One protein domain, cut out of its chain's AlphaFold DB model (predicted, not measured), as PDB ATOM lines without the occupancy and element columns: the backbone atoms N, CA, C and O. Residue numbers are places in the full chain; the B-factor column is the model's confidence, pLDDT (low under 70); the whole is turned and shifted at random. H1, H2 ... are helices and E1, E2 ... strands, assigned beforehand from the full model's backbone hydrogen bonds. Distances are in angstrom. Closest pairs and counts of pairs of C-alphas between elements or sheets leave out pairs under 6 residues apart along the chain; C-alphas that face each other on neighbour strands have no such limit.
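This is residues 337 to 464 of the 516 residues of the protein "DNA polymerase III polC-type" of Faecalicatena contorta (UniProt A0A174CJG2). One strongly twisted sheet of six strands has helices over one face, H3 along E3 and H1 near the E1 edge, with short H2 by H3; the other face is bare, and residues 383 to 388 stick out. Here 128 residues are printed, with named elements H1 E1 E2 E3 E4 H2 E5 E6 H3; the sheet, E1 E2 E3 E4 E6 E5, is antiparallel. The class is mixed, the whole compact: radius of gyration of the C-alphas 15.0 A, spans 44 by 38 by 27 A.

Start at H1, residues 337 to 351, on the sheet at a height of 6.8 A. Next come E1 (358 to 364), E2 (371 to 379), E3 (396 to 404) and E4 (408 to 413), a meander of hairpins, each strand the antiparallel neighbour of the one before. Look for N 361 and O 375 at 2.8 A, N 376 and O 400 at 2.9 A, and N 403 and O 409 at 2.8 A, within hydrogen-bond range. E4, H2 (414 to 419) and E5 (427 to 429) make a split strand-helix-strand unit, two strands of one sheet with a helix between them in the chain and E6 (437 to 442) between them in the sheet, its crossover right-handed; N 410 and O 440 are 2.8 A apart, N 427 and O 441 2.9 A. H3, residues 448 to 462, runs along E3 at 9 degrees on the local plane. The closest C-alphas where H3 touches H1 are Leu 340 and Phe 450, 7.2 A. Every O i to N i+4 pair is within range in H1 and H3, 1 of 2 in H2.

Find C-alpha 337 at (16.788, 133.700, 43.556), where H1 begins its 21.1 A; H3, 21.3 A, ends at C-alpha 462 (19.391, 148.067, 24.811).

C-alphas 387 and 424 are farthest apart, 45.7 A. The printed part has no cut; E2 to E3 is the long link. Confidence is under 70 at residues 366 to 367, 369 and 383 to 395.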
ATOM      1  N   GLU A 337      15.468 133.523  44.156       82.94
ATOM      2  CA  GLU A 337      16.788 133.700  43.556       82.94
ATOM      3  C   GLU A 337      17.103 132.675  42.456       82.94
ATOM      4  O   GLU A 337      17.671 133.040  41.425       82.94
ATOM      5  N   ALA A 338      16.723 131.407  42.640       76.69
ATOM      6  CA  ALA A 338      16.951 130.371  41.636       76.69
ATOM      7  C   ALA A 338      16.206 130.697  40.333       76.69
ATOM      8  O   ALA A 338      16.776 130.626  39.243       76.69
ATOM      9  N   GLU A 339      14.960 131.155  40.449       85.25
ATOM     10  CA  GLU A 339      14.158 131.584  39.301       85.25
ATOM     11  C   GLU A 339      14.727 132.834  38.624       85.25
ATOM     12  O   GLU A 339      14.732 132.940  37.395       85.25
ATOM     13  N   LEU A 340      15.267 133.768  39.411       87.25
ATOM     14  CA  LEU A 340      15.976 134.938  38.901       87.25
ATOM     15  C   LEU A 340      17.199 134.534  38.071       87.25
ATOM     16  O   LEU A 340      17.354 135.008  36.946       87.25
ATOM     17  N   ASN A 341      18.046 133.647  38.593       83.56
ATOM     18  CA  ASN A 341      19.228 133.161  37.880       83.56
ATOM     19  C   ASN A 341      18.842 132.429  36.589       83.56
ATOM     20  O   ASN A 341      19.416 132.706  35.533       83.56
ATOM     21  N   GLN A 342      17.814 131.575  36.628       82.62
ATOM     22  CA  GLN A 342      17.296 130.898  35.438       82.62
ATOM     23  C   GLN A 342      16.797 131.899  34.385       82.62
ATOM     24  O   GLN A 342      17.100 131.774  33.195       82.62
ATOM     25  N   MET A 343      16.072 132.934  34.814       91.69
ATOM     26  CA  MET A 343      15.617 134.001  33.930       91.69
ATOM     27  C   MET A 343      16.801 134.750  33.300       91.69
ATOM     28  O   MET A 343      16.788 134.973  32.088       91.69
ATOM     29  N   LEU A 344      17.835 135.112  34.066       89.75
ATOM     30  CA  LEU A 344      19.023 135.792  33.531       89.75
ATOM     31  C   LEU A 344      19.767 134.922  32.508       89.75
ATOM     32  O   LEU A 344      20.092 135.412  31.424       89.75
ATOM     33  N   LEU A 345      19.959 133.632  32.795       80.81
ATOM     34  CA  LEU A 345      20.559 132.671  31.863       80.81
ATOM     35  C   LEU A 345      19.754 132.558  30.563       80.81
ATOM     36  O   LEU A 345      20.331 132.589  29.475       80.81
ATOM     37  N   SER A 346      18.420 132.523  30.654       86.19
ATOM     38  CA  SER A 346      17.554 132.499  29.468       86.19
ATOM     39  C   SER A 346      17.745 133.740  28.587       86.19
ATOM     40  O   SER A 346      17.779 133.628  27.364       86.19
ATOM     41  N   ILE A 347      17.942 134.922  29.188       91.38
ATOM     42  CA  ILE A 347      18.198 136.169  28.454       91.38
ATOM     43  C   ILE A 347      19.576 136.123  27.785       91.38
ATOM     44  O   ILE A 347      19.691 136.541  26.631       91.38
ATOM     45  N   ILE A 348      20.608 135.610  28.468       83.75
ATOM     46  CA  ILE A 348      21.952 135.428  27.890       83.75
ATOM     47  C   ILE A 348      21.864 134.568  26.629       83.75
ATOM     48  O   ILE A 348      22.387 134.964  25.586       83.75
ATOM     49  N   GLN A 349      21.162 133.436  26.702       82.00
ATOM     50  CA  GLN A 349      20.992 132.525  25.573       82.00
ATOM     51  C   GLN A 349      20.168 133.160  24.442       82.00
ATOM     52  O   GLN A 349      20.623 133.190  23.301       82.00
ATOM     53  N   GLU A 350      18.997 133.731  24.752       89.69
ATOM     54  CA  GLU A 350      18.089 134.359  23.775       89.69
ATOM     55  C   GLU A 350      18.775 135.501  23.008       89.69
ATOM     56  O   GLU A 350      18.548 135.702  21.813       89.69
ATOM     57  N   LYS A 351      19.619 136.277  23.693       87.38
ATOM     58  CA  LYS A 351      20.337 137.408  23.099       87.38
ATOM     59  C   LYS A 351      21.719 137.031  22.563       87.38
ATOM     60  O   LYS A 351      22.358 137.894  21.962       87.38
ATOM     61  N   GLU A 352      22.150 135.776  22.698       86.31
ATOM     62  CA  GLU A 352      23.501 135.269  22.395       86.31
ATOM     63  C   GLU A 352      24.595 136.189  22.983       86.31
ATOM     64  O   GLU A 352      25.494 136.673  22.288       86.31
ATOM     65  N   LEU A 353      24.447 136.534  24.263       85.19
ATOM     66  CA  LEU A 353      25.433 137.318  25.004       85.19
ATOM     67  C   LEU A 353      26.570 136.406  25.493       85.19
ATOM     68  O   LEU A 353      26.381 135.194  25.596       85.19
ATOM     69  N   PRO A 354      27.750 136.961  25.832       78.56
ATOM     70  CA  PRO A 354      28.789 136.191  26.506       78.56
ATOM     71  C   PRO A 354      28.261 135.529  27.786       78.56
ATOM     72  O   PRO A 354      27.413 136.096  28.481       78.56
ATOM     73  N   LEU A 355      28.786 134.351  28.119       72.81
ATOM     74  CA  LEU A 355      28.465 133.680  29.379       72.81
ATOM     75  C   LEU A 355      28.807 134.598  30.571       72.81
ATOM     76  O   LEU A 355      29.754 135.379  30.494       72.81
ATOM     77  N   ASN A 356      28.014 134.541  31.643       76.94
ATOM     78  CA  ASN A 356      28.137 135.379  32.853       76.94
ATOM     79  C   ASN A 356      27.962 136.899  32.646       76.94
ATOM     80  O   ASN A 356      28.127 137.684  33.581       76.94
ATOM     81  N   SER A 357      27.568 137.333  31.443       84.00
ATOM     82  CA  SER A 357      27.327 138.752  31.150       84.00
ATOM     83  C   SER A 357      26.134 139.357  31.892       84.00
ATOM     84  O   SER A 357      26.055 140.577  32.026       84.00
ATOM     85  N   LEU A 358      25.228 138.520  32.398       89.81
ATOM     86  CA  LEU A 358      24.184 138.879  33.350       89.81
ATOM     87  C   LEU A 358      24.312 137.973  34.569       89.81
ATOM     88  O   LEU A 358      24.363 136.755  34.419       89.81
ATOM     89  N   HIS A 359      24.349 138.552  35.761       87.00
ATOM     90  CA  HIS A 359      24.455 137.779  36.997       87.00
ATOM     91  C   HIS A 359      23.902 138.564  38.190       87.00
ATOM     92  O   HIS A 359      23.716 139.787  38.124       87.00
ATOM     93  N   LEU A 360      23.658 137.846  39.287       86.75
ATOM     94  CA  LEU A 360      23.394 138.426  40.598       86.75
ATOM     95  C   LEU A 360      24.704 138.654  41.349       86.75
ATOM     96  O   LEU A 360      25.561 137.778  41.412       86.75
ATOM     97  N   TYR A 361      24.844 139.834  41.939       84.19
ATOM     98  CA  TYR A 361      25.994 140.218  42.746       84.19
ATOM     99  C   TYR A 361      25.550 140.540  44.176       84.19
ATOM    100  O   TYR A 361      24.696 141.406  44.367       84.19
ATOM    101  N   ALA A 362      26.118 139.861  45.174       84.81
ATOM    102  CA  ALA A 362      25.797 140.082  46.583       84.81
ATOM    103  C   ALA A 362      26.465 141.362  47.114       84.81
ATOM    104  O   ALA A 362      27.688 141.506  47.085       84.81
ATOM    105  N   ASN A 363      25.660 142.290  47.633       82.25
ATOM    106  CA  ASN A 363      26.139 143.504  48.284       82.25
ATOM    107  C   ASN A 363      26.260 143.242  49.790       82.25
ATOM    108  O   ASN A 363      25.253 143.185  50.503       82.25
ATOM    109  N   LEU A 364      27.492 143.101  50.275       81.12
ATOM    110  CA  LEU A 364      27.775 142.836  51.684       81.12
ATOM    111  C   LEU A 364      27.954 144.132  52.485       81.12
ATOM    112  O   LEU A 364      28.516 145.116  51.998       81.12
ATOM    113  N   SER A 365      27.520 144.115  53.741       74.69
ATOM    114  CA  SER A 365      27.815 145.153  54.727       74.69
ATOM    115  C   SER A 365      29.325 145.284  54.928       74.69
ATOM    116  O   SER A 365      30.016 144.299  55.188       74.69
ATOM    117  N   THR A 366      29.852 146.512  54.884       68.38
ATOM    118  CA  THR A 366      31.280 146.776  55.138       68.38
ATOM    119  C   THR A 366      31.706 146.416  56.560       68.38
ATOM    120  O   THR A 366      32.890 146.194  56.802       68.38
ATOM    121  N   THR A 367      30.753 146.363  57.496       66.88
ATOM    122  CA  THR A 367      31.015 146.167  58.926       66.88
ATOM    123  C   THR A 367      30.703 144.741  59.371       66.88
ATOM    124  O   THR A 367      31.547 144.113  60.002       66.88
ATOM    125  N   SER A 368      29.519 144.212  59.033       70.69
ATOM    126  CA  SER A 368      29.093 142.867  59.459       70.69
ATOM    127  C   SER A 368      29.442 141.765  58.458       70.69
ATOM    128  O   SER A 368      29.370 140.594  58.813       70.69
ATOM    129  N   LYS A 369      29.833 142.114  57.220       69.75
ATOM    130  CA  LYS A 369      29.984 141.188  56.077       69.75
ATOM    131  C   LYS A 369      28.720 140.388  55.725       69.75
ATOM    132  O   LYS A 369      28.789 139.507  54.876       69.75
ATOM    133  N   GLU A 370      27.579 140.709  56.328       73.00
ATOM    134  CA  GLU A 370      26.286 140.107  56.000       73.00
ATOM    135  C   GLU A 370      25.741 140.674  54.691       73.00
ATOM    136  O   GLU A 370      25.999 141.830  54.340       73.00
ATOM    137  N   GLU A 371      24.980 139.860  53.965       75.06
ATOM    138  CA  GLU A 371      24.337 140.282  52.728       75.06
ATOM    139  C   GLU A 371      23.186 141.246  53.016       75.06
ATOM    140  O   GLU A 371      22.230 140.919  53.710       75.06
ATOM    141  N   MET A 372      23.285 142.453  52.463       76.56
ATOM    142  CA  MET A 372      22.293 143.513  52.655       76.56
ATOM    143  C   MET A 372      21.298 143.592  51.494       76.56
ATOM    144  O   MET A 372      20.188 144.097  51.640       76.56
ATOM    145  N   SER A 373      21.739 143.204  50.297       83.81
ATOM    146  CA  SER A 373      20.952 143.220  49.062       83.81
ATOM    147  C   SER A 373      21.699 142.477  47.957       83.81
ATOM    148  O   SER A 373      22.903 142.246  48.069       83.81
ATOM    149  N   LYS A 374      21.019 142.197  46.847       89.50
ATOM    150  CA  LYS A 374      21.649 141.754  45.598       89.50
ATOM    151  C   LYS A 374      21.507 142.805  44.514       89.50
ATOM    152  O   LYS A 374      20.552 143.571  44.500       89.50
ATOM    153  N   SER A 375      22.440 142.824  43.581       92.75
ATOM    154  CA  SER A 375      22.378 143.640  42.373       92.75
ATOM    155  C   SER A 375      22.237 142.729  41.167       92.75
ATOM    156  O   SER A 375      22.993 141.769  41.046       92.75
ATOM    157  N   ILE A 376      21.333 143.043  40.238       94.12
ATOM    158  CA  ILE A 376      21.435 142.487  38.885       94.12
ATOM    159  C   ILE A 376      22.441 143.338  38.123       94.12
ATOM    160  O   ILE A 376      22.295 144.561  38.041       94.12
ATOM    161  N   CYS A 377      23.446 142.692  37.548       92.50
ATOM    162  CA  CYS A 377      24.558 143.362  36.892       92.50
ATOM    163  C   CYS A 377      24.691 142.923  35.436       92.50
ATOM    164  O   CYS A 377      24.564 141.742  35.122       92.50
ATOM    165  N   ILE A 378      25.013 143.880  34.564       92.12
ATOM    166  CA  ILE A 378      25.636 143.604  33.269       92.12
ATOM    167  C   ILE A 378      27.149 143.609  33.489       92.12
ATOM    168  O   ILE A 378      27.722 144.638  33.863       92.12
ATOM    169  N   PHE A 379      27.788 142.471  33.248       87.25
ATOM    170  CA  PHE A 379      29.238 142.343  33.174       87.25
ATOM    171  C   PHE A 379      29.649 142.325  31.710       87.25
ATOM    172  O   PHE A 379      29.205 141.478  30.937       87.25
ATOM    173  N   GLU A 380      30.484 143.280  31.321       85.06
ATOM    174  CA  GLU A 380      31.160 143.215  30.034       85.06
ATOM    175  C   GLU A 380      32.503 142.528  30.244       85.06
ATOM    176  O   GLU A 380      33.396 143.153  30.827       85.06
ATOM    177  N   PRO A 381      32.651 141.270  29.793       73.06
ATOM    178  CA  PRO A 381      33.936 140.616  29.862       73.06
ATOM    179  C   PRO A 381      34.923 141.307  28.923       73.06
ATOM    180  O   PRO A 381      34.550 141.801  27.847       73.06
ATOM    181  N   GLU A 382      36.189 141.321  29.319       73.56
ATOM    182  CA  GLU A 382      37.284 141.763  28.477       73.56
ATOM    183  C   GLU A 382      37.281 140.999  27.152       73.56
ATOM    184  O   GLU A 382      37.029 139.794  27.068       73.56
ATOM    185  N   TYR A 383      37.533 141.742  26.076       69.88
ATOM    186  CA  TYR A 383      37.646 141.177  24.746       69.88
ATOM    187  C   TYR A 383      38.940 141.657  24.074       69.88
ATOM    188  O   TYR A 383      39.132 142.871  23.945       69.88
ATOM    189  N   PRO A 384      39.798 140.734  23.594       66.19
ATOM    190  CA  PRO A 384      39.653 139.272  23.668       66.19
ATOM    191  C   PRO A 384      39.672 138.745  25.122       66.19
ATOM    192  O   PRO A 384      40.284 139.385  25.970       66.19
ATOM    193  N   PRO A 385      39.000 137.612  25.414       59.28
ATOM    194  CA  PRO A 385      38.914 137.075  26.774       59.28
ATOM    195  C   PRO A 385      40.308 136.777  27.346       59.28
ATOM    196  O   PRO A 385      41.147 136.190  26.658       59.28
ATOM    197  N   VAL A 386      40.545 137.185  28.595       54.59
ATOM    198  CA  VAL A 386      41.791 136.956  29.348       54.59
ATOM    199  C   VAL A 386      41.586 135.934  30.466       54.59
ATOM    200  O   VAL A 386      40.475 135.746  30.953       54.59
ATOM    201  N   LYS A 387      42.682 135.267  30.855       41.50
ATOM    202  CA  LYS A 387      42.721 134.097  31.757       41.50
ATOM    203  C   LYS A 387      42.089 134.315  33.143       41.50
ATOM    204  O   LYS A 387      41.726 133.329  33.765       41.50
ATOM    205  N   ASP A 388      41.919 135.568  33.568       51.12
ATOM    206  CA  ASP A 388      41.435 135.953  34.901       51.12
ATOM    207  C   ASP A 388      40.253 136.937  34.844       51.12
ATOM    208  O   ASP A 388      40.074 137.749  35.754       51.12
ATOM    209  N   ASP A 389      39.456 136.933  33.769       50.72
ATOM    210  CA  ASP A 389      38.284 137.812  33.684       50.72
ATOM    211  C   ASP A 389      37.125 137.282  34.543       50.72
ATOM    212  O   ASP A 389      36.093 136.815  34.063       50.72
ATOM    213  N   CYS A 390      37.338 137.306  35.857       51.97
ATOM    214  CA  CYS A 390      36.321 137.042  36.853       51.97
ATOM    215  C   CYS A 390      35.382 138.248  36.982       51.97
ATOM    216  O   CYS A 390      35.736 139.393  36.676       51.97
ATOM    217  N   VAL A 391      34.169 137.991  37.473       54.47
ATOM    218  CA  VAL A 391      33.192 139.037  37.779       54.47
ATOM    219  C   VAL A 391      33.794 139.990  38.817       54.47
ATOM    220  O   VAL A 391      33.852 139.692  40.008       54.47
ATOM    221  N   ASN A 392      34.263 141.151  38.361       58.22
ATOM    222  CA  ASN A 392      34.844 142.172  39.224       58.22
ATOM    223  C   ASN A 392      33.785 143.244  39.546       58.22
ATOM    224  O   ASN A 392      33.254 143.862  38.618       58.22
ATOM    225  N   PRO A 393      33.524 143.552  40.831       56.72
ATOM    226  CA  PRO A 393      32.528 144.550  41.234       56.72
ATOM    227  C   PRO A 393      32.749 145.924  40.584       56.72
ATOM    228  O   PRO A 393      31.794 146.594  40.193       56.72
ATOM    229  N   GLY A 394      34.011 146.326  40.383       59.44
ATOM    230  CA  GLY A 394      34.363 147.587  39.723       59.44
ATOM    231  C   GLY A 394      34.035 147.619  38.226       59.44
ATOM    232  O   GLY A 394      33.913 148.699  37.645       59.44
ATOM    233  N   LYS A 395      33.853 146.452  37.593       66.69
ATOM    234  CA  LYS A 395      33.517 146.276  36.170       66.69
ATOM    235  C   LYS A 395      32.012 146.101  35.904       66.69
ATOM    236  O   LYS A 395      31.585 146.223  34.756       66.69
ATOM    237  N   ASN A 396      31.191 145.926  36.940       81.06
ATOM    238  CA  ASN A 396      29.751 145.697  36.805       81.06
ATOM    239  C   ASN A 396      28.961 146.979  36.515       81.06
ATOM    240  O   ASN A 396      29.128 148.006  37.174       81.06
ATOM    241  N   PHE A 397      28.079 146.935  35.518       88.44
ATOM    242  CA  PHE A 397      27.026 147.932  35.337       88.44
ATOM    243  C   PHE A 397      25.770 147.457  36.068       88.44
ATOM    244  O   PHE A 397      25.131 146.490  35.662       88.44
ATOM    245  N   VAL A 398      25.422 148.138  37.158       91.00
ATOM    246  CA  VAL A 398      24.259 147.785  37.978       91.00
ATOM    247  C   VAL A 398      22.967 148.163  37.250       91.00
ATOM    248  O   VAL A 398      22.723 149.341  36.977       91.00
ATOM    249  N   VAL A 399      22.137 147.157  36.970       93.44
ATOM    250  CA  VAL A 399      20.804 147.298  36.366       93.44
ATOM    251  C   VAL A 399      19.784 147.738  37.411       93.44
ATOM    252  O   VAL A 399      18.999 148.652  37.155       93.44
ATOM    253  N   MET A 400      19.784 147.077  38.568       94.44
ATOM    254  CA  MET A 400      18.923 147.366  39.717       94.44
ATOM    255  C   MET A 400      19.470 146.681  40.968       94.44
ATOM    256  O   MET A 400      20.193 145.688  40.849       94.44
ATOM    257  N   ASN A 401      19.059 147.164  42.141       94.06
ATOM    258  CA  ASN A 401      19.262 146.447  43.400       94.06
ATOM    259  C   ASN A 401      17.955 145.785  43.848       94.06
ATOM    260  O   ASN A 401      16.869 146.297  43.575       94.06
ATOM    261  N   ILE A 402      18.081 144.669  44.550       93.81
ATOM    262  CA  ILE A 402      17.009 143.827  45.065       93.81
ATOM    263  C   ILE A 402      17.271 143.618  46.553       93.81
ATOM    264  O   ILE A 402      18.326 143.120  46.947       93.81
ATOM    265  N   GLN A 403      16.307 143.998  47.377       91.69
ATOM    266  CA  GLN A 403      16.296 143.733  48.809       91.69
ATOM    267  C   GLN A 403      15.237 142.673  49.096       91.69
ATOM    268  O   GLN A 403      14.085 142.822  48.692       91.69
ATOM    269  N   MET A 404      15.642 141.596  49.761       83.44
ATOM    270  CA  MET A 404      14.799 140.442  50.065       83.44
ATOM    271  C   MET A 404      14.622 140.366  51.583       83.44
ATOM    272  O   MET A 404      15.406 139.724  52.271       83.44
ATOM    273  N   ASN A 405      13.624 141.093  52.092       83.31
ATOM    274  CA  ASN A 405      13.235 141.085  53.509       83.31
ATOM    275  C   ASN A 405      11.875 140.371  53.633       83.31
ATOM    276  O   ASN A 405      11.678 139.340  52.997       83.31
ATOM    277  N   ASP A 406      10.908 140.941  54.360       82.81
ATOM    278  CA  ASP A 406       9.514 140.453  54.405       82.81
ATOM    279  C   ASP A 406       8.807 140.537  53.041       82.81
ATOM    280  O   ASP A 406       7.871 139.797  52.748       82.81
ATOM    281  N   THR A 407       9.282 141.441  52.187       89.50
ATOM    282  CA  THR A 407       8.838 141.645  50.808       89.50
ATOM    283  C   THR A 407      10.051 141.809  49.902       89.50
ATOM    284  O   THR A 407      11.140 142.149  50.379       89.50
ATOM    285  N   ILE A 408       9.856 141.658  48.595       91.75
ATOM    286  CA  ILE A 408      10.898 141.931  47.606       91.75
ATOM    287  C   ILE A 408      10.817 143.403  47.209       91.75
ATOM    288  O   ILE A 408       9.809 143.860  46.672       91.75
ATOM    289  N   GLU A 409      11.883 144.156  47.459       95.00
ATOM    290  CA  GLU A 409      11.983 145.574  47.124       95.00
ATOM    291  C   GLU A 409      13.026 145.787  46.017       95.00
ATOM    292  O   GLU A 409      14.210 145.498  46.182       95.00
ATOM    293  N   LEU A 410      12.577 146.296  44.869       95.50
ATOM    294  CA  LEU A 410      13.410 146.656  43.725       95.50
ATOM    295  C   LEU A 410      13.752 148.145  43.770       95.50
ATOM    296  O   LEU A 410      12.861 148.994  43.847       95.50
ATOM    297  N   LEU A 411      15.037 148.466  43.653       94.69
ATOM    298  CA  LEU A 411      15.546 149.830  43.547       94.69
ATOM    299  C   LEU A 411      15.939 150.086  42.092       94.69
ATOM    300  O   LEU A 411      16.967 149.607  41.606       94.69
ATOM    301  N   ILE A 412      15.103 150.853  41.397       92.44
ATOM    302  CA  ILE A 412      15.195 151.093  39.952       92.44
ATOM    303  C   ILE A 412      15.498 152.570  39.708       92.44
ATOM    304  O   ILE A 412      14.942 153.437  40.380       92.44
ATOM    305  N   ARG A 413      16.367 152.912  38.751       89.31
ATOM    306  CA  ARG A 413      16.662 154.328  38.461       89.31
ATOM    307  C   ARG A 413      15.433 155.028  37.876       89.31
ATOM    308  O   ARG A 413      14.687 154.431  37.102       89.31
ATOM    309  N   ASN A 414      15.273 156.323  38.163       85.12
ATOM    310  CA  ASN A 414      14.131 157.121  37.684       85.12
ATOM    311  C   ASN A 414      13.873 156.978  36.171       85.12
ATOM    312  O   ASN A 414      12.737 156.758  35.765       85.12
ATOM    313  N   LEU A 415      14.930 157.022  35.352       85.12
ATOM    314  CA  LEU A 415      14.810 156.927  33.894       85.12
ATOM    315  C   LEU A 415      14.256 155.571  33.422       85.12
ATOM    316  O   LEU A 415      13.510 155.529  32.451       85.12
ATOM    317  N   GLN A 416      14.611 154.467  34.088       88.12
ATOM    318  CA  GLN A 416      14.066 153.140  33.770       88.12
ATOM    319  C   GLN A 416      12.580 153.075  34.136       88.12
ATOM    320  O   GLN A 416      11.761 152.658  33.321       88.12
ATOM    321  N   PHE A 417      12.232 153.558  35.332       88.44
ATOM    322  CA  PHE A 417      10.858 153.557  35.838       88.44
ATOM    323  C   PHE A 417       9.891 154.360  34.953       88.44
ATOM    324  O   PHE A 417       8.747 153.969  34.769       88.44
ATOM    325  N   GLU A 418      10.342 155.468  34.364       88.62
ATOM    326  CA  GLU A 418       9.521 156.258  33.432       88.62
ATOM    327  C   GLU A 418       9.253 155.551  32.095       88.62
ATOM    328  O   GLU A 418       8.316 155.912  31.383       88.62
ATOM    329  N   LYS A 419      10.090 154.579  31.716       91.81
ATOM    330  CA  LYS A 419      10.029 153.906  30.410       91.81
ATOM    331  C   LYS A 419       9.373 152.536  30.455       91.81
ATOM    332  O   LYS A 419       8.951 152.057  29.406       91.81
ATOM    333  N   ILE A 420       9.304 151.919  31.628       93.75
ATOM    334  CA  ILE A 420       8.815 150.555  31.801       93.75
ATOM    335  C   ILE A 420       7.587 150.609  32.708       93.75
ATOM    336  O   ILE A 420       7.718 150.998  33.870       93.75
ATOM    337  N   PRO A 421       6.395 150.259  32.196       92.50
ATOM    338  CA  PRO A 421       5.172 150.286  32.983       92.50
ATOM    339  C   PRO A 421       5.270 149.387  34.214       92.50
ATOM    340  O   PRO A 421       5.642 148.219  34.125       92.50
ATOM    341  N   LEU A 422       4.901 149.932  35.372       93.12
ATOM    342  CA  LEU A 422       4.816 149.157  36.602       93.12
ATOM    343  C   LEU A 422       3.625 148.178  36.519       93.12
ATOM    344  O   LEU A 422       2.517 148.627  36.205       93.12
ATOM    345  N   PRO A 423       3.798 146.880  36.835       91.88
ATOM    346  CA  PRO A 423       2.685 145.947  36.941       91.88
ATOM    347  C   PRO A 423       1.676 146.418  37.988       91.88
ATOM    348  O   PRO A 423       2.059 146.970  39.017       91.88
ATOM    349  N   HIS A 424       0.389 146.146  37.770       89.25
ATOM    350  CA  HIS A 424      -0.679 146.565  38.689       89.25
ATOM    351  C   HIS A 424      -0.510 146.051  40.126       89.25
ATOM    352  O   HIS A 424      -1.055 146.638  41.059       89.25
ATOM    353  N   THR A 425       0.223 144.957  40.304       90.56
ATOM    354  CA  THR A 425       0.501 144.333  41.596       90.56
ATOM    355  C   THR A 425       1.705 144.953  42.321       90.56
ATOM    356  O   THR A 425       1.785 144.871  43.546       90.56
ATOM    357  N   GLY A 426       2.599 145.641  41.602       90.38
ATOM    358  CA  GLY A 426       3.755 146.322  42.176       90.38
ATOM    359  C   GLY A 426       3.368 147.623  42.879       90.38
ATOM    360  O   GLY A 426       2.637 148.455  42.337       90.38
ATOM    361  N   LYS A 427       3.885 147.843  44.092       93.56
ATOM    362  CA  LYS A 427       3.571 149.028  44.909       93.56
ATOM    363  C   LYS A 427       4.775 149.942  45.044       93.56
ATOM    364  O   LYS A 427       5.866 149.509  45.396       93.56
ATOM    365  N   ARG A 428       4.586 151.244  44.839       92.06
ATOM    366  CA  ARG A 428       5.653 152.229  45.055       92.06
ATOM    367  C   ARG A 428       5.789 152.572  46.540       92.06
ATOM    368  O   ARG A 428       4.836 153.048  47.153       92.06
ATOM    369  N   LYS A 429       6.999 152.439  47.080       91.44
ATOM    370  CA  LYS A 429       7.385 152.928  48.410       91.44
ATOM    371  C   LYS A 429       7.964 154.337  48.283       91.44
ATOM    372  O   LYS A 429       8.886 154.578  47.503       91.44
ATOM    373  N   ALA A 430       7.409 155.299  49.017       87.25
ATOM    374  CA  ALA A 430       7.944 156.656  49.041       87.25
ATOM    375  C   ALA A 430       9.140 156.726  49.999       87.25
ATOM    376  O   ALA A 430       8.982 156.528  51.200       87.25
ATOM    377  N   VAL A 431      10.320 157.042  49.469       88.25
ATOM    378  CA  VAL A 431      11.545 157.254  50.251       88.25
ATOM    379  C   VAL A 431      12.073 158.653  49.915       88.25
ATOM    380  O   VAL A 431      12.832 158.807  48.963       88.25
ATOM    381  N   PRO A 432      11.631 159.713  50.622       81.19
ATOM    382  CA  PRO A 432      11.953 161.100  50.263       81.19
ATOM    383  C   PRO A 432      13.451 161.432  50.281       81.19
ATOM    384  O   PRO A 432      13.887 162.363  49.601       81.19
ATOM    385  N   SER A 433      14.228 160.684  51.065       83.19
ATOM    386  CA  SER A 433      15.682 160.805  51.157       83.19
ATOM    387  C   SER A 433      16.410 160.267  49.923       83.19
ATOM    388  O   SER A 433      17.483 160.776  49.601       83.19
ATOM    389  N   ASP A 434      15.837 159.295  49.203       82.12
ATOM    390  CA  ASP A 434      16.430 158.728  47.992       82.12
ATOM    391  C   ASP A 434      15.820 159.372  46.740       82.12
ATOM    392  O   ASP A 434      14.695 159.096  46.315       82.12
ATOM    393  N   LYS A 435      16.586 160.286  46.142       84.56
ATOM    394  CA  LYS A 435      16.209 160.953  44.889       84.56
ATOM    395  C   LYS A 435      16.657 160.179  43.648       84.56
ATOM    396  O   LYS A 435      16.237 160.525  42.542       84.56
ATOM    397  N   THR A 436      17.499 159.164  43.817       83.56
ATOM    398  CA  THR A 436      18.165 158.434  42.732       83.56
ATOM    399  C   THR A 436      17.328 157.248  42.275       83.56
ATOM    400  O   THR A 436      17.181 157.022  41.067       83.56
ATOM    401  N   PHE A 437      16.767 156.514  43.234       90.06
ATOM    402  CA  PHE A 437      16.033 155.283  42.986       90.06
ATOM    403  C   PHE A 437      14.536 155.423  43.274       90.06
ATOM    404  O   PHE A 437      14.069 156.190  44.117       90.06
ATOM    405  N   ARG A 438      13.752 154.647  42.532       92.88
ATOM    406  CA  ARG A 438      12.359 154.337  42.823       92.88
ATOM    407  C   ARG A 438      12.316 152.970  43.474       92.88
ATOM    408  O   ARG A 438      12.829 152.007  42.915       92.88
ATOM    409  N   HIS A 439      11.691 152.931  44.642       95.25
ATOM    410  CA  HIS A 439      11.527 151.737  45.450       95.25
ATOM    411  C   HIS A 439      10.180 151.101  45.123       95.25
ATOM    412  O   HIS A 439       9.133 151.728  45.324       95.25
ATOM    413  N   ILE A 440      10.213 149.888  44.585       95.75
ATOM    414  CA  ILE A 440       9.032 149.139  44.158       95.75
ATOM    415  C   ILE A 440       8.972 147.834  44.942       95.75
ATOM    416  O   ILE A 440       9.916 147.057  44.905       95.75
ATOM    417  N   ILE A 441       7.865 147.599  45.633       95.50
ATOM    418  CA  ILE A 441       7.654 146.445  46.500       95.50
ATOM    419  C   ILE A 441       6.728 145.441  45.816       95.50
ATOM    420  O   ILE A 441       5.704 145.827  45.244       95.50
ATOM    421  N   PHE A 442       7.078 144.167  45.953       94.19
ATOM    422  CA  PHE A 442       6.313 143.002  45.534       94.19
ATOM    423  C   PHE A 442       6.251 141.967  46.665       94.19
ATOM    424  O   PHE A 442       7.193 141.820  47.448       94.19
ATOM    425  N   ASP A 443       5.150 141.223  46.723       90.25
ATOM    426  CA  ASP A 443       5.035 140.023  47.553       90.25
ATOM    427  C   ASP A 443       5.808 138.855  46.914       90.25
ATOM    428  O   ASP A 443       5.881 138.749  45.692       90.25
ATOM    429  N   TYR A 444       6.348 137.933  47.720       83.19
ATOM    430  CA  TYR A 444       7.106 136.774  47.207       83.19
ATOM    431  C   TYR A 444       6.296 135.852  46.283       83.19
ATOM    432  O   TYR A 444       6.867 135.151  45.449       83.19
ATOM    433  N   SER A 445       4.970 135.839  46.424       84.62
ATOM    434  CA  SER A 445       4.067 135.062  45.571       84.62
ATOM    435  C   SER A 445       3.766 135.738  44.229       84.62
ATOM    436  O   SER A 445       3.216 135.096  43.331       84.62
ATOM    437  N   ASP A 446       4.113 137.016  44.064       88.06
ATOM    438  CA  ASP A 446       3.818 137.766  42.853       88.06
ATOM    439  C   ASP A 446       4.807 137.425  41.736       88.06
ATOM    440  O   ASP A 446       5.943 137.889  41.703       88.06
ATOM    441  N   ARG A 447       4.351 136.638  40.760       90.31
ATOM    442  CA  ARG A 447       5.171 136.217  39.616       90.31
ATOM    443  C   ARG A 447       5.357 137.310  38.562       90.31
ATOM    444  O   ARG A 447       6.264 137.198  37.736       90.31
ATOM    445  N   SER A 448       4.546 138.371  38.577       92.81
ATOM    446  CA  SER A 448       4.685 139.479  37.619       92.81
ATOM    447  C   SER A 448       6.016 140.221  37.779       92.81
ATOM    448  O   SER A 448       6.519 140.800  36.812       92.81
ATOM    449  N   ILE A 449       6.628 140.132  38.968       94.62
ATOM    450  CA  ILE A 449       7.931 140.719  39.265       94.62
ATOM    451  C   ILE A 449       9.009 140.250  38.284       94.62
ATOM    452  O   ILE A 449       9.804 141.064  37.827       94.62
ATOM    453  N   PHE A 450       9.018 138.974  37.885       94.62
ATOM    454  CA  PHE A 450      10.023 138.441  36.963       94.62
ATOM    455  C   PHE A 450       9.878 139.046  35.568       94.62
ATOM    456  O   PHE A 450      10.872 139.432  34.957       94.62
ATOM    457  N   GLY A 451       8.640 139.208  35.088       94.88
ATOM    458  CA  GLY A 451       8.365 139.909  33.833       94.88
ATOM    459  C   GLY A 451       8.881 141.347  33.877       94.88
ATOM    460  O   GLY A 451       9.616 141.776  32.989       94.88
ATOM    461  N   TYR A 452       8.593 142.056  34.968       96.19
ATOM    462  CA  TYR A 452       9.043 143.430  35.158       96.19
ATOM    463  C   TYR A 452      10.572 143.554  35.283       96.19
ATOM    464  O   TYR A 452      11.176 144.451  34.688       96.19
ATOM    465  N   ILE A 453      11.232 142.636  35.996       96.56
ATOM    466  CA  ILE A 453      12.697 142.581  36.077       96.56
ATOM    467  C   ILE A 453      13.291 142.298  34.693       96.56
ATOM    468  O   ILE A 453      14.220 142.997  34.283       96.56
ATOM    469  N   LYS A 454      12.745 141.329  33.945       96.31
ATOM    470  CA  LYS A 454      13.181 141.008  32.578       96.31
ATOM    471  C   LYS A 454      13.112 142.237  31.676       96.31
ATOM    472  O   LYS A 454      14.093 142.539  30.997       96.31
ATOM    473  N   GLU A 455      12.009 142.983  31.690       96.25
ATOM    474  CA  GLU A 455      11.873 144.214  30.900       96.25
ATOM    475  C   GLU A 455      12.915 145.274  31.279       96.25
ATOM    476  O   GLU A 455      13.520 145.892  30.401       96.25
ATOM    477  N   ASN A 456      13.198 145.433  32.573       96.12
ATOM    478  CA  ASN A 456      14.242 146.338  33.059       96.12
ATOM    479  C   ASN A 456      15.649 145.922  32.614       96.12
ATOM    480  O   ASN A 456      16.428 146.774  32.178       96.12
ATOM    481  N   VAL A 457      15.972 144.629  32.673       95.94
ATOM    482  CA  VAL A 457      17.245 144.088  32.169       95.94
ATOM    483  C   VAL A 457      17.374 144.339  30.669       95.94
ATOM    484  O   VAL A 457      18.394 144.859  30.218       95.94
ATOM    485  N   LEU A 458      16.329 144.043  29.892       95.25
ATOM    486  CA  LEU A 458      16.317 144.251  28.444       95.25
ATOM    487  C   LEU A 458      16.442 145.731  28.065       95.25
ATOM    488  O   LEU A 458      17.171 146.065  27.128       95.25
ATOM    489  N   TYR A 459      15.778 146.627  28.798       94.88
ATOM    490  CA  TYR A 459      15.926 148.066  28.611       94.88
ATOM    491  C   TYR A 459      17.367 148.517  28.872       94.88
ATOM    492  O   TYR A 459      17.936 149.249  28.060       94.88
ATOM    493  N   CYS A 460      17.983 148.066  29.965       93.88
ATOM    494  CA  CYS A 460      19.373 148.403  30.267       93.88
ATOM    495  C   CYS A 460      20.339 147.841  29.227       93.88
ATOM    496  O   CYS A 460      21.212 148.577  28.788       93.88
ATOM    497  N   LEU A 461      20.152 146.602  28.763       93.00
ATOM    498  CA  LEU A 461      20.949 146.017  27.680       93.00
ATOM    499  C   LEU A 461      20.832 146.811  26.376       93.00
ATOM    500  O   LEU A 461      21.833 147.039  25.702       93.00
ATOM    501  N   LYS A 462      19.622 147.261  26.020       90.00
ATOM    502  CA  LYS A 462      19.391 148.067  24.811       90.00
ATOM    503  C   LYS A 462      20.129 149.407  24.855       90.00
ATOM    504  O   LYS A 462      20.564 149.890  23.815       90.00
ATOM    505  N   ASN A 463      20.243 149.999  26.040       88.31
ATOM    506  CA  ASN A 463      20.913 151.282  26.259       88.31
ATOM    507  C   ASN A 463      22.344 151.118  26.797       88.31
ATOM    508  O   ASN A 463      22.972 152.097  27.200       88.31
ATOM    509  N   TYR A 464      22.852 149.885  26.843       89.44
ATOM    510  CA  TYR A 464      24.189 149.602  27.331       89.44
ATOM    511  C   TYR A 464      25.216 150.032  26.288       89.44
ATOM    512  O   TYR A 464      25.123 149.682  25.110       89.44
TER     513      TYR A 464